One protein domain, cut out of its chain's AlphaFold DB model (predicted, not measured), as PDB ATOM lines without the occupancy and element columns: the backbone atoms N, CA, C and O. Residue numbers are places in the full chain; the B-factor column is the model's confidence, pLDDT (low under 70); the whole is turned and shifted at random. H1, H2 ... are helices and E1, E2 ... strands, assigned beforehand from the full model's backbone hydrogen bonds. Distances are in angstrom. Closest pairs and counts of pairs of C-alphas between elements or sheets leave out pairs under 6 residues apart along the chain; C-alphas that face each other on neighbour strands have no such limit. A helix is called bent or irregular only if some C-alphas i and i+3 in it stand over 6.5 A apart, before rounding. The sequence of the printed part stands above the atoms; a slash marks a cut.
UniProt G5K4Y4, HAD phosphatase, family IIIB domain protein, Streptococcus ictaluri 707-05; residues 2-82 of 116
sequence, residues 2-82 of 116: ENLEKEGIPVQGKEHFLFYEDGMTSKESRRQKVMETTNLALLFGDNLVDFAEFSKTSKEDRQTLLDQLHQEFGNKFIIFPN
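What this domain is: This is residues 2 to 82 of the 116 residues of the protein "HAD phosphatase, family IIIB domain protein" of Streptococcus ictaluri 707-05 (UniProt G5K4Y4). Two short parallel strands, E1 and E2, lie side by side in the middle of a loose body of loops; helices H2 and H3 lie apart from each other, and residues 2 to 15, with small H1, stick out as an arm. The 81 printed residues, with under half in named elements, hold three named helices and two named strands, in the order H1, H2, E1, H3, E2, mostly helix. The whole is only just loose, close to compact, with a radius of gyration of the C-alphas of 14.4 A and spans of 40 by 30 by 26 A.

Where its parts are: Find C-alpha 43 at (22.933, -9.949, -45.878), where E1, residues 43 to 45, begins; E2 is residues 77 to 79. H3, residues 59 to 72, runs 19.6 A to C-alpha 72 at (27.890, -17.652, -50.002), irregular, with C-alphas 68 and 71 7.9 A apart. H2 is residues 28 to 35, 10.5 A; H1 is residues 2 to 6.

How they stand to each other: See E1 and E2 parallel at 18 degrees, with N 78 and O 43 within hydrogen-bond range at 2.8 A. E1, H3 and E2 form a strand-helix-strand unit, parallel neighbour strands with a helix between, its crossover right-handed. H1 is apart from H2, H3, E1 and E2. Every O i to N i+4 pair is within hydrogen-bond range in H1 and H2, and 8 of 10 in H3.

The domain as a whole: The farthest C-alphas, of Lys 6 and Glu 60, are 41.0 A apart. The printed part has no cut; H1 to H2 and E1 to H3 are long links. No printed residue is under pLDDT 70.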
ATOM      1  N   GLU A   2      10.211   7.449 -41.815       92.81
ATOM      2  CA  GLU A   2       8.945   7.718 -42.525       92.81
ATOM      3  C   GLU A   2       8.688   6.854 -43.775       92.81
ATOM      4  O   GLU A   2       7.641   6.226 -43.873       92.81
ATOM      5  N   ASN A   3       9.647   6.747 -44.706       95.00
ATOM      6  CA  ASN A   3       9.465   5.914 -45.906       95.00
ATOM      7  C   ASN A   3       9.293   4.419 -45.596       95.00
ATOM      8  O   ASN A   3       8.453   3.777 -46.206       95.00
ATOM      9  N   LEU A   4      10.064   3.858 -44.661       95.25
ATOM     10  CA  LEU A   4       9.950   2.435 -44.315       95.25
ATOM     11  C   LEU A   4       8.635   2.146 -43.586       95.25
ATOM     12  O   LEU A   4       7.985   1.148 -43.876       95.25
ATOM     13  N   GLU A   5       8.221   3.048 -42.696       93.19
ATOM     14  CA  GLU A   5       6.937   2.955 -41.993       93.19
ATOM     15  C   GLU A   5       5.764   3.006 -42.976       93.19
ATOM     16  O   GLU A   5       4.832   2.209 -42.873       93.19
ATOM     17  N   LYS A   6       5.835   3.897 -43.973       96.44
ATOM     18  CA  LYS A   6       4.831   4.011 -45.035       96.44
ATOM     19  C   LYS A   6       4.701   2.728 -45.863       96.44
ATOM     20  O   LYS A   6       3.587   2.363 -46.225       96.44
ATOM     21  N   GLU A   7       5.813   2.048 -46.132       96.69
ATOM     22  CA  GLU A   7       5.841   0.767 -46.854       96.69
ATOM     23  C   GLU A   7       5.553  -0.447 -45.943       96.69
ATOM     24  O   GLU A   7       5.628  -1.592 -46.385       96.69
ATOM     25  N   GLY A   8       5.226  -0.226 -44.662       95.81
ATOM     26  CA  GLY A   8       4.900  -1.294 -43.710       95.81
ATOM     27  C   GLY A   8       6.099  -2.147 -43.285       95.81
ATOM     28  O   GLY A   8       5.919  -3.253 -42.776       95.81
ATOM     29  N   ILE A   9       7.323  -1.654 -43.485       94.69
ATOM     30  CA  ILE A   9       8.549  -2.352 -43.097       94.69
ATOM     31  C   ILE A   9       8.789  -2.115 -41.599       94.69
ATOM     32  O   ILE A   9       8.887  -0.959 -41.177       94.69
ATOM     33  N   PRO A  10       8.906  -3.174 -40.777       92.88
ATOM     34  CA  PRO A  10       9.124  -3.023 -39.345       92.88
ATOM     35  C   PRO A  10      10.520  -2.460 -39.064       92.88
ATOM     36  O   PRO A  10      11.525  -2.952 -39.578       92.88
ATOM     37  N   VAL A  11      10.585  -1.448 -38.201       87.62
ATOM     38  CA  VAL A  11      11.826  -0.787 -37.790       87.62
ATOM     39  C   VAL A  11      11.856  -0.720 -36.264       87.62
ATOM     40  O   VAL A  11      10.915  -0.220 -35.657       87.62
ATOM     41  N   GLN A  12      12.922  -1.229 -35.640       87.31
ATOM     42  CA  GLN A  12      13.019  -1.347 -34.173       87.31
ATOM     43  C   GLN A  12      13.556  -0.087 -33.465       87.31
ATOM     44  O   GLN A  12      13.474  -0.005 -32.246       87.31
ATOM     45  N   GLY A  13      14.020   0.917 -34.219       91.06
ATOM     46  CA  GLY A  13      14.502   2.200 -33.701       91.06
ATOM     47  C   GLY A  13      15.501   2.881 -34.643       91.06
ATOM     48  O   GLY A  13      15.852   2.340 -35.697       91.06
ATOM     49  N   LYS A  14      15.955   4.096 -34.300       91.56
ATOM     50  CA  LYS A  14      16.885   4.886 -35.141       91.56
ATOM     51  C   LYS A  14      18.293   4.289 -35.180       91.56
ATOM     52  O   LYS A  14      18.993   4.430 -36.176       91.56
ATOM     53  N   GLU A  15      18.697   3.624 -34.113       91.50
ATOM     54  CA  GLU A  15      19.978   2.942 -33.933       91.50
ATOM     55  C   GLU A  15      20.200   1.785 -34.918       91.50
ATOM     56  O   GLU A  15      21.344   1.423 -35.183       91.50
ATOM     57  N   HIS A  16      19.129   1.261 -35.523       91.50
ATOM     58  CA  HIS A  16      19.202   0.248 -36.578       91.50
ATOM     59  C   HIS A  16      19.512   0.832 -37.968       91.50
ATOM     60  O   HIS A  16      19.746   0.081 -38.916       91.50
ATOM     61  N   PHE A  17      19.551   2.161 -38.112       93.75
ATOM     62  CA  PHE A  17      19.980   2.812 -39.346       93.75
ATOM     63  C   PHE A  17      21.458   3.173 -39.287       93.75
ATOM     64  O   PHE A  17      21.856   4.182 -38.707       93.75
ATOM     65  N   LEU A  18      22.278   2.371 -39.958       94.12
ATOM     66  CA  LEU A  18      23.714   2.604 -40.060       94.12
ATOM     67  C   LEU A  18      24.042   3.271 -41.399       94.12
ATOM     68  O   LEU A  18      24.308   2.613 -42.413       94.12
ATOM     69  N   PHE A  19      24.001   4.601 -41.414       93.19
ATOM     70  CA  PHE A  19      24.271   5.398 -42.609       93.19
ATOM     71  C   PHE A  19      25.764   5.541 -42.899       93.19
ATOM     72  O   PHE A  19      26.619   5.201 -42.091       93.19
ATOM     73  N   TYR A  20      26.067   5.976 -44.117       91.31
ATOM     74  CA  TYR A  20      27.423   6.368 -44.473       91.31
ATOM     75  C   TYR A  20      27.783   7.668 -43.745       91.31
ATOM     76  O   TYR A  20      26.950   8.569 -43.666       91.31
ATOM     77  N   GLU A  21      29.018   7.760 -43.264       91.44
ATOM     78  CA  GLU A  21      29.571   8.945 -42.607       91.44
ATOM     79  C   GLU A  21      30.850   9.391 -43.327       91.44
ATOM     80  O   GLU A  21      31.522   8.588 -43.985       91.44
ATOM     81  N   ASP A  22      31.195  10.671 -43.199       90.56
ATOM     82  CA  ASP A  22      32.406  11.224 -43.805       90.56
ATOM     83  C   ASP A  22      33.662  10.479 -43.327       90.56
ATOM     84  O   ASP A  22      33.845  10.205 -42.142       90.56
ATOM     85  N   GLY A  23      34.535  10.131 -44.275       86.56
ATOM     86  CA  GLY A  23      35.739   9.335 -44.021       86.56
ATOM     87  C   GLY A  23      35.533   7.818 -44.100       86.56
ATOM     88  O   GLY A  23      36.519   7.081 -44.150       86.56
ATOM     89  N   MET A  24      34.293   7.326 -44.184       87.19
ATOM     90  CA  MET A  24      34.052   5.919 -44.499       87.19
ATOM     91  C   MET A  24      34.305   5.647 -45.981       87.19
ATOM     92  O   MET A  24      34.020   6.464 -46.844       87.19
ATOM     93  N   THR A  25      34.801   4.461 -46.311       84.88
ATOM     94  CA  THR A  25      34.971   4.034 -47.711       84.88
ATOM     95  C   THR A  25      34.100   2.833 -48.053       84.88
ATOM     96  O   THR A  25      33.905   2.521 -49.233       84.88
ATOM     97  N   SER A  26      33.514   2.182 -47.044       91.94
ATOM     98  CA  SER A  26      32.764   0.946 -47.217       91.94
ATOM     99  C   SER A  26      31.673   0.723 -46.166       91.94
ATOM    100  O   SER A  26      31.298   1.615 -45.395       91.94
ATOM    101  N   LYS A  27      31.071  -0.466 -46.210       95.38
ATOM    102  CA  LYS A  27      30.060  -0.925 -45.251       95.38
ATOM    103  C   LYS A  27      30.670  -1.793 -44.144       95.38
ATOM    104  O   LYS A  27      29.960  -2.115 -43.196       95.38
ATOM    105  N   GLU A  28      31.961  -2.122 -44.222       94.50
ATOM    106  CA  GLU A  28      32.591  -3.087 -43.319       94.50
ATOM    107  C   GLU A  28      32.540  -2.664 -41.857       94.50
ATOM    108  O   GLU A  28      32.087  -3.436 -41.021       94.50
ATOM    109  N   SER A  29      32.892  -1.415 -41.546       93.94
ATOM    110  CA  SER A  29      32.834  -0.901 -40.170       93.94
ATOM    111  C   SER A  29      31.440  -1.043 -39.548       93.94
ATOM    112  O   SER A  29      31.298  -1.375 -38.372       93.94
ATOM    113  N   ARG A  30      30.392  -0.849 -40.353       95.50
ATOM    114  CA  ARG A  30      28.998  -0.988 -39.924       95.50
ATOM    115  C   ARG A  30      28.591  -2.449 -39.774       95.50
ATOM    116  O   ARG A  30      27.900  -2.769 -38.813       95.50
ATOM    117  N   ARG A  31      29.047  -3.339 -40.666       96.19
ATOM    118  CA  ARG A  31      28.857  -4.792 -40.509       96.19
ATOM    119  C   ARG A  31      29.513  -5.289 -39.220       96.19
ATOM    120  O   ARG A  31      28.856  -5.984 -38.453       96.19
ATOM    121  N   GLN A  32      30.752  -4.878 -38.948       95.00
ATOM    122  CA  GLN A  32      31.476  -5.233 -37.723       95.00
ATOM    123  C   GLN A  32      30.733  -4.765 -36.469       95.00
ATOM    124  O   GLN A  32      30.486  -5.571 -35.578       95.00
ATOM    125  N   LYS A  33      30.246  -3.518 -36.452       94.69
ATOM    126  CA  LYS A  33      29.452  -2.986 -35.334       94.69
ATOM    127  C   LYS A  33      28.175  -3.789 -35.051       94.69
ATOM    128  O   LYS A  33      27.803  -3.969 -33.897       94.69
ATOM    129  N   VAL A  34      27.495  -4.295 -36.084       95.31
ATOM    130  CA  VAL A  34      26.336  -5.190 -35.898       95.31
ATOM    131  C   VAL A  34      26.773  -6.533 -35.303       95.31
ATOM    132  O   VAL A  34      26.109  -7.054 -34.405       95.31
ATOM    133  N   MET A  35      27.905  -7.075 -35.762       96.38
ATOM    134  CA  MET A  35      28.438  -8.363 -35.304       96.38
ATOM    135  C   MET A  35      28.940  -8.356 -33.852       96.38
ATOM    136  O   MET A  35      29.025  -9.421 -33.248       96.38
ATOM    137  N   GLU A  36      29.203  -7.187 -33.258       96.50
ATOM    138  CA  GLU A  36      29.559  -7.061 -31.833       96.50
ATOM    139  C   GLU A  36      28.452  -7.561 -30.891       96.50
ATOM    140  O   GLU A  36      28.736  -8.029 -29.791       96.50
ATOM    141  N   THR A  37      27.186  -7.458 -31.307       95.38
ATOM    142  CA  THR A  37      26.026  -7.777 -30.453       95.38
ATOM    143  C   THR A  37      25.074  -8.797 -31.066       95.38
ATOM    144  O   THR A  37      24.215  -9.332 -30.366       95.38
ATOM    145  N   THR A  38      25.204  -9.079 -32.364       95.19
ATOM    146  CA  THR A  38      24.248  -9.889 -33.124       95.19
ATOM    147  C   THR A  38      24.970 -10.907 -33.996       95.19
ATOM    148  O   THR A  38      25.951 -10.590 -34.663       95.19
ATOM    149  N   ASN A  39      24.445 -12.131 -34.073       96.19
ATOM    150  CA  ASN A  39      24.904 -13.085 -35.078       96.19
ATOM    151  C   ASN A  39      24.329 -12.715 -36.455       96.19
ATOM    152  O   ASN A  39      23.134 -12.890 -36.705       96.19
ATOM    153  N   LEU A  40      25.173 -12.199 -37.348       95.62
ATOM    154  CA  LEU A  40      24.776 -11.797 -38.696       95.62
ATOM    155  C   LEU A  40      24.539 -13.027 -39.589       95.62
ATOM    156  O   LEU A  40      25.465 -13.540 -40.224       95.62
ATOM    157  N   ALA A  41      23.286 -13.483 -39.636       97.06
ATOM    158  CA  ALA A  41      22.883 -14.674 -40.382       97.06
ATOM    159  C   ALA A  41      22.775 -14.445 -41.899       97.06
ATOM    160  O   ALA A  41      23.171 -15.316 -42.665       97.06
ATOM    161  N   LEU A  42      22.252 -13.291 -42.328       98.12
ATOM    162  CA  LEU A  42      22.003 -12.968 -43.736       98.12
ATOM    163  C   LEU A  42      22.358 -11.512 -44.043       98.12
ATOM    164  O   LEU A  42      22.218 -10.630 -43.195       98.12
ATOM    165  N   LEU A  43      22.761 -11.271 -45.286       98.38
ATOM    166  CA  LEU A  43      22.933  -9.949 -45.878       98.38
ATOM    167  C   LEU A  43      22.099  -9.855 -47.154       98.38
ATOM    168  O   LEU A  43      22.069 -10.794 -47.944       98.38
ATOM    169  N   PHE A  44      21.462  -8.704 -47.362       98.38
ATOM    170  CA  PHE A  44      20.622  -8.423 -48.524       98.38
ATOM    171  C   PHE A  44      21.123  -7.157 -49.219       98.38
ATOM    172  O   PHE A  44      21.394  -6.157 -48.548       98.38
ATOM    173  N   GLY A  45      21.239  -7.189 -50.544       98.25
ATOM    174  CA  GLY A  45      21.755  -6.054 -51.307       98.25
ATOM    175  C   GLY A  45      21.716  -6.267 -52.812       98.25
ATOM    176  O   GLY A  45      21.564  -7.386 -53.289       98.25
ATOM    177  N   ASP A  46      21.843  -5.191 -53.573       98.12
ATOM    178  CA  ASP A  46      21.892  -5.212 -55.038       98.12
ATOM    179  C   ASP A  46      23.320  -5.059 -55.585       98.12
ATOM    180  O   ASP A  46      23.562  -5.153 -56.789       98.12
ATOM    181  N   ASN A  47      24.294  -4.835 -54.702       96.69
ATOM    182  CA  ASN A  47      25.662  -4.515 -55.069       96.69
ATOM    183  C   ASN A  47      26.655  -5.396 -54.297       96.69
ATOM    184  O   ASN A  47      26.524  -5.586 -53.095       96.69
ATOM    185  N   LEU A  48      27.707  -5.896 -54.958       96.62
ATOM    186  CA  LEU A  48      28.692  -6.791 -54.323       96.62
ATOM    187  C   LEU A  48      29.310  -6.208 -53.034       96.62
ATOM    188  O   LEU A  48      29.566  -6.937 -52.078       96.62
ATOM    189  N   VAL A  49      29.486  -4.881 -52.977       96.06
ATOM    190  CA  VAL A  49      30.045  -4.174 -51.805       96.06
ATOM    191  C   VAL A  49      29.130  -4.189 -50.569       96.06
ATOM    192  O   VAL A  49      29.541  -3.789 -49.475       96.06
ATOM    193  N   ASP A  50      27.891  -4.657 -50.720       97.31
ATOM    194  CA  ASP A  50      26.956  -4.879 -49.616       97.31
ATOM    195  C   ASP A  50      27.375  -6.089 -48.774       97.31
ATOM    196  O   ASP A  50      27.196  -6.084 -47.553       97.31
ATOM    197  N   PHE A  51      28.020  -7.070 -49.409       97.31
ATOM    198  CA  PHE A  51      28.358  -8.363 -48.819       97.31
ATOM    199  C   PHE A  51      29.796  -8.433 -48.300       97.31
ATOM    200  O   PHE A  51      30.031  -8.986 -47.230       97.31
ATOM    201  N   ALA A  52      30.750  -7.848 -49.032       96.06
ATOM    202  CA  ALA A  52      32.171  -7.848 -48.686       96.06
ATOM    203  C   ALA A  52      32.908  -6.645 -49.304       96.06
ATOM    204  O   ALA A  52      32.321  -5.842 -50.029       96.06
ATOM    205  N   GLU A  53      34.209  -6.521 -49.048       94.69
ATOM    206  CA  GLU A  53      35.057  -5.431 -49.554       94.69
ATOM    207  C   GLU A  53      35.514  -5.664 -51.005       94.69
ATOM    208  O   GLU A  53      36.700  -5.773 -51.308       94.69
ATOM    209  N   PHE A  54      34.557  -5.738 -51.930       95.06
ATOM    210  CA  PHE A  54      34.853  -5.842 -53.359       95.06
ATOM    211  C   PHE A  54      35.527  -4.574 -53.895       95.06
ATOM    212  O   PHE A  54      35.095  -3.451 -53.608       95.06
ATOM    213  N   SER A  55      36.537  -4.753 -54.752       91.31
ATOM    214  CA  SER A  55      37.200  -3.643 -55.445       91.31
ATOM    215  C   SER A  55      36.195  -2.814 -56.246       91.31
ATOM    216  O   SER A  55      35.291  -3.351 -56.880       91.31
ATOM    217  N   LYS A  56      36.336  -1.487 -56.231       89.75
ATOM    218  CA  LYS A  56      35.496  -0.561 -57.016       89.75
ATOM    219  C   LYS A  56      36.180  -0.099 -58.305       89.75
ATOM    220  O   LYS A  56      35.590   0.671 -59.054       89.75
ATOM    221  N   THR A  57      37.418  -0.535 -58.536       91.50
ATOM    222  CA  THR A  57      38.296  -0.017 -59.594       91.50
ATOM    223  C   THR A  57      38.889  -1.110 -60.484       91.50
ATOM    224  O   THR A  57      39.286  -0.813 -61.605       91.50
ATOM    225  N   SER A  58      38.932  -2.361 -60.021       92.88
ATOM    226  CA  SER A  58      39.520  -3.503 -60.735       92.88
ATOM    227  C   SER A  58      38.457  -4.573 -60.985       92.88
ATOM    228  O   SER A  58      37.831  -5.053 -60.037       92.88
ATOM    229  N   LYS A  59      38.221  -4.936 -62.254       90.25
ATOM    230  CA  LYS A  59      37.272  -6.007 -62.625       90.25
ATOM    231  C   LYS A  59      37.839  -7.368 -62.219       90.25
ATOM    232  O   LYS A  59      37.101  -8.224 -61.742       90.25
ATOM    233  N   GLU A  60      39.146  -7.531 -62.354       92.94
ATOM    234  CA  GLU A  60      39.894  -8.751 -62.073       92.94
ATOM    235  C   GLU A  60      39.869  -9.089 -60.576       92.94
ATOM    236  O   GLU A  60      39.560 -10.223 -60.199       92.94
ATOM    237  N   ASP A  61      40.091  -8.096 -59.708       95.00
ATOM    238  CA  ASP A  61      40.021  -8.295 -58.253       95.00
ATOM    239  C   ASP A  61      38.592  -8.629 -57.813       95.00
ATOM    240  O   ASP A  61      38.378  -9.458 -56.925       95.00
ATOM    241  N   ARG A  62      37.590  -8.008 -58.454       94.62
ATOM    242  CA  ARG A  62      36.178  -8.320 -58.197       94.62
ATOM    243  C   ARG A  62      35.845  -9.752 -58.578       94.62
ATOM    244  O   ARG A  62      35.175 -10.419 -57.797       94.62
ATOM    245  N   GLN A  63      36.298 -10.208 -59.746       95.38
ATOM    246  CA  GLN A  63      36.076 -11.579 -60.195       95.38
ATOM    247  C   GLN A  63      36.756 -12.573 -59.253       95.38
ATOM    248  O   GLN A  63      36.119 -13.517 -58.806       95.38
ATOM    249  N   THR A  64      38.002 -12.303 -58.864       97.50
ATOM    250  CA  THR A  64      38.759 -13.165 -57.948       97.50
ATOM    251  C   THR A  64      38.039 -13.343 -56.611       97.50
ATOM    252  O   THR A  64      37.885 -14.465 -56.131       97.50
ATOM    253  N   LEU A  65      37.562 -12.251 -56.006       97.25
ATOM    254  CA  LEU A  65      36.828 -12.336 -54.742       97.25
ATOM    255  C   LEU A  65      35.446 -12.982 -54.923       97.25
ATOM    256  O   LEU A  65      34.982 -13.699 -54.037       97.25
ATOM    257  N   LEU A  66      34.792 -12.765 -56.067       96.75
ATOM    258  CA  LEU A  66      33.527 -13.425 -56.386       96.75
ATOM    259  C   LEU A  66      33.717 -14.941 -56.473       96.75
ATOM    260  O   LEU A  66      32.939 -15.676 -55.874       96.75
ATOM    261  N   ASP A  67      34.777 -15.404 -57.132       97.81
ATOM    262  CA  ASP A  67      35.106 -16.826 -57.242       97.81
ATOM    263  C   ASP A  67      35.409 -17.444 -55.869       97.81
ATOM    264  O   ASP A  67      35.056 -18.594 -55.616       97.81
ATOM    265  N   GLN A  68      36.003 -16.685 -54.944       98.06
ATOM    266  CA  GLN A  68      36.226 -17.137 -53.564       98.06
ATOM    267  C   GLN A  68      34.927 -17.241 -52.755       98.06
ATOM    268  O   GLN A  68      34.788 -18.141 -51.931       98.06
ATOM    269  N   LEU A  69      33.984 -16.324 -52.980       97.94
ATOM    270  CA  LEU A  69      32.761 -16.190 -52.184       97.94
ATOM    271  C   LEU A  69      31.512 -16.768 -52.864       97.94
ATOM    272  O   LEU A  69      30.423 -16.649 -52.309       97.94
ATOM    273  N   HIS A  70      31.624 -17.384 -54.044       97.06
ATOM    274  CA  HIS A  70      30.461 -17.783 -54.848       97.06
ATOM    275  C   HIS A  70      29.478 -18.694 -54.092       97.06
ATOM    276  O   HIS A  70      28.276 -18.607 -54.317       97.06
ATOM    277  N   GLN A  71      29.973 -19.526 -53.169       98.31
ATOM    278  CA  GLN A  71      29.148 -20.429 -52.355       98.31
ATOM    279  C   GLN A  71      28.300 -19.704 -51.299       98.31
ATOM    280  O   GLN A  71      27.319 -20.260 -50.810       98.31
ATOM    281  N   GLU A  72      28.654 -18.467 -50.946       98.31
ATOM    282  CA  GLU A  72      27.890 -17.652 -50.002       98.31
ATOM    283  C   GLU A  72      26.646 -17.036 -50.657       98.31
ATOM    284  O   GLU A  72      25.662 -16.749 -49.969       98.31
ATOM    285  N   PHE A  73      26.655 -16.846 -51.982       98.19
ATOM    286  CA  PHE A  73      25.521 -16.290 -52.718       98.19
ATOM    287  C   PHE A  73      24.363 -17.291 -52.797       98.19
ATOM    288  O   PHE A  73      24.525 -18.430 -53.222       98.19
ATOM    289  N   GLY A  74      23.176 -16.853 -52.371       97.56
ATOM    290  CA  GLY A  74      22.002 -17.712 -52.173       97.56
ATOM    291  C   GLY A  74      21.972 -18.429 -50.818       97.56
ATOM    292  O   GLY A  74      20.955 -19.034 -50.482       97.56
ATOM    293  N   ASN A  75      23.047 -18.327 -50.032       97.69
ATOM    294  CA  ASN A  75      23.107 -18.752 -48.637       97.69
ATOM    295  C   ASN A  75      23.150 -17.511 -47.731       97.69
ATOM    296  O   ASN A  75      22.112 -16.904 -47.480       97.69
ATOM    297  N   LYS A  76      24.339 -17.069 -47.302       98.12
ATOM    298  CA  LYS A  76      24.508 -15.876 -46.461       98.12
ATOM    299  C   LYS A  76      24.259 -14.567 -47.220       98.12
ATOM    300  O   LYS A  76      23.802 -13.591 -46.622       98.12
ATOM    301  N   PHE A  77      24.580 -14.519 -48.513       98.56
ATOM    302  CA  PHE A  77      24.472 -13.327 -49.355       98.56
ATOM    303  C   PHE A  77      23.280 -13.443 -50.306       98.56
ATOM    304  O   PHE A  77      23.289 -14.231 -51.250       98.56
ATOM    305  N   ILE A  78      22.248 -12.636 -50.075       98.69
ATOM    306  CA  ILE A  78      21.040 -12.600 -50.899       98.69
ATOM    307  C   ILE A  78      21.109 -11.381 -51.819       98.69
ATOM    308  O   ILE A  78      20.929 -10.243 -51.378       98.69
ATOM    309  N   ILE A  79      21.409 -11.624 -53.098       98.12
ATOM    310  CA  ILE A  79      21.615 -10.571 -54.096       98.12
ATOM    311  C   ILE A  79      20.348 -10.268 -54.903       98.12
ATOM    312  O   ILE A  79      19.648 -11.179 -55.347       98.12
ATOM    313  N   PHE A  80      20.086  -8.983 -55.132       98.38
ATOM    314  CA  PHE A  80      19.038  -8.499 -56.026       98.38
ATOM    315  C   PHE A  80      19.626  -7.986 -57.349       98.38
ATOM    316  O   PHE A  80      20.705  -7.392 -57.353       98.38
ATOM    317  N   PRO A  81      18.937  -8.180 -58.487       97.44
ATOM    318  CA  PRO A  81      19.414  -7.679 -59.767       97.44
ATOM    319  C   PRO A  81      19.208  -6.161 -59.881       97.44
ATOM    320  O   PRO A  81      18.076  -5.680 -59.847       97.44
ATOM    321  N   ASN A  82      20.294  -5.414 -60.094       97.50
ATOM    322  CA  ASN A  82      20.251  -3.996 -60.455       97.50
ATOM    323  C   ASN A  82      21.181  -3.696 -61.649       97.50
ATOM    324  O   ASN A  82      22.378  -3.458 -61.465       97.50
TER     325      ASN A  82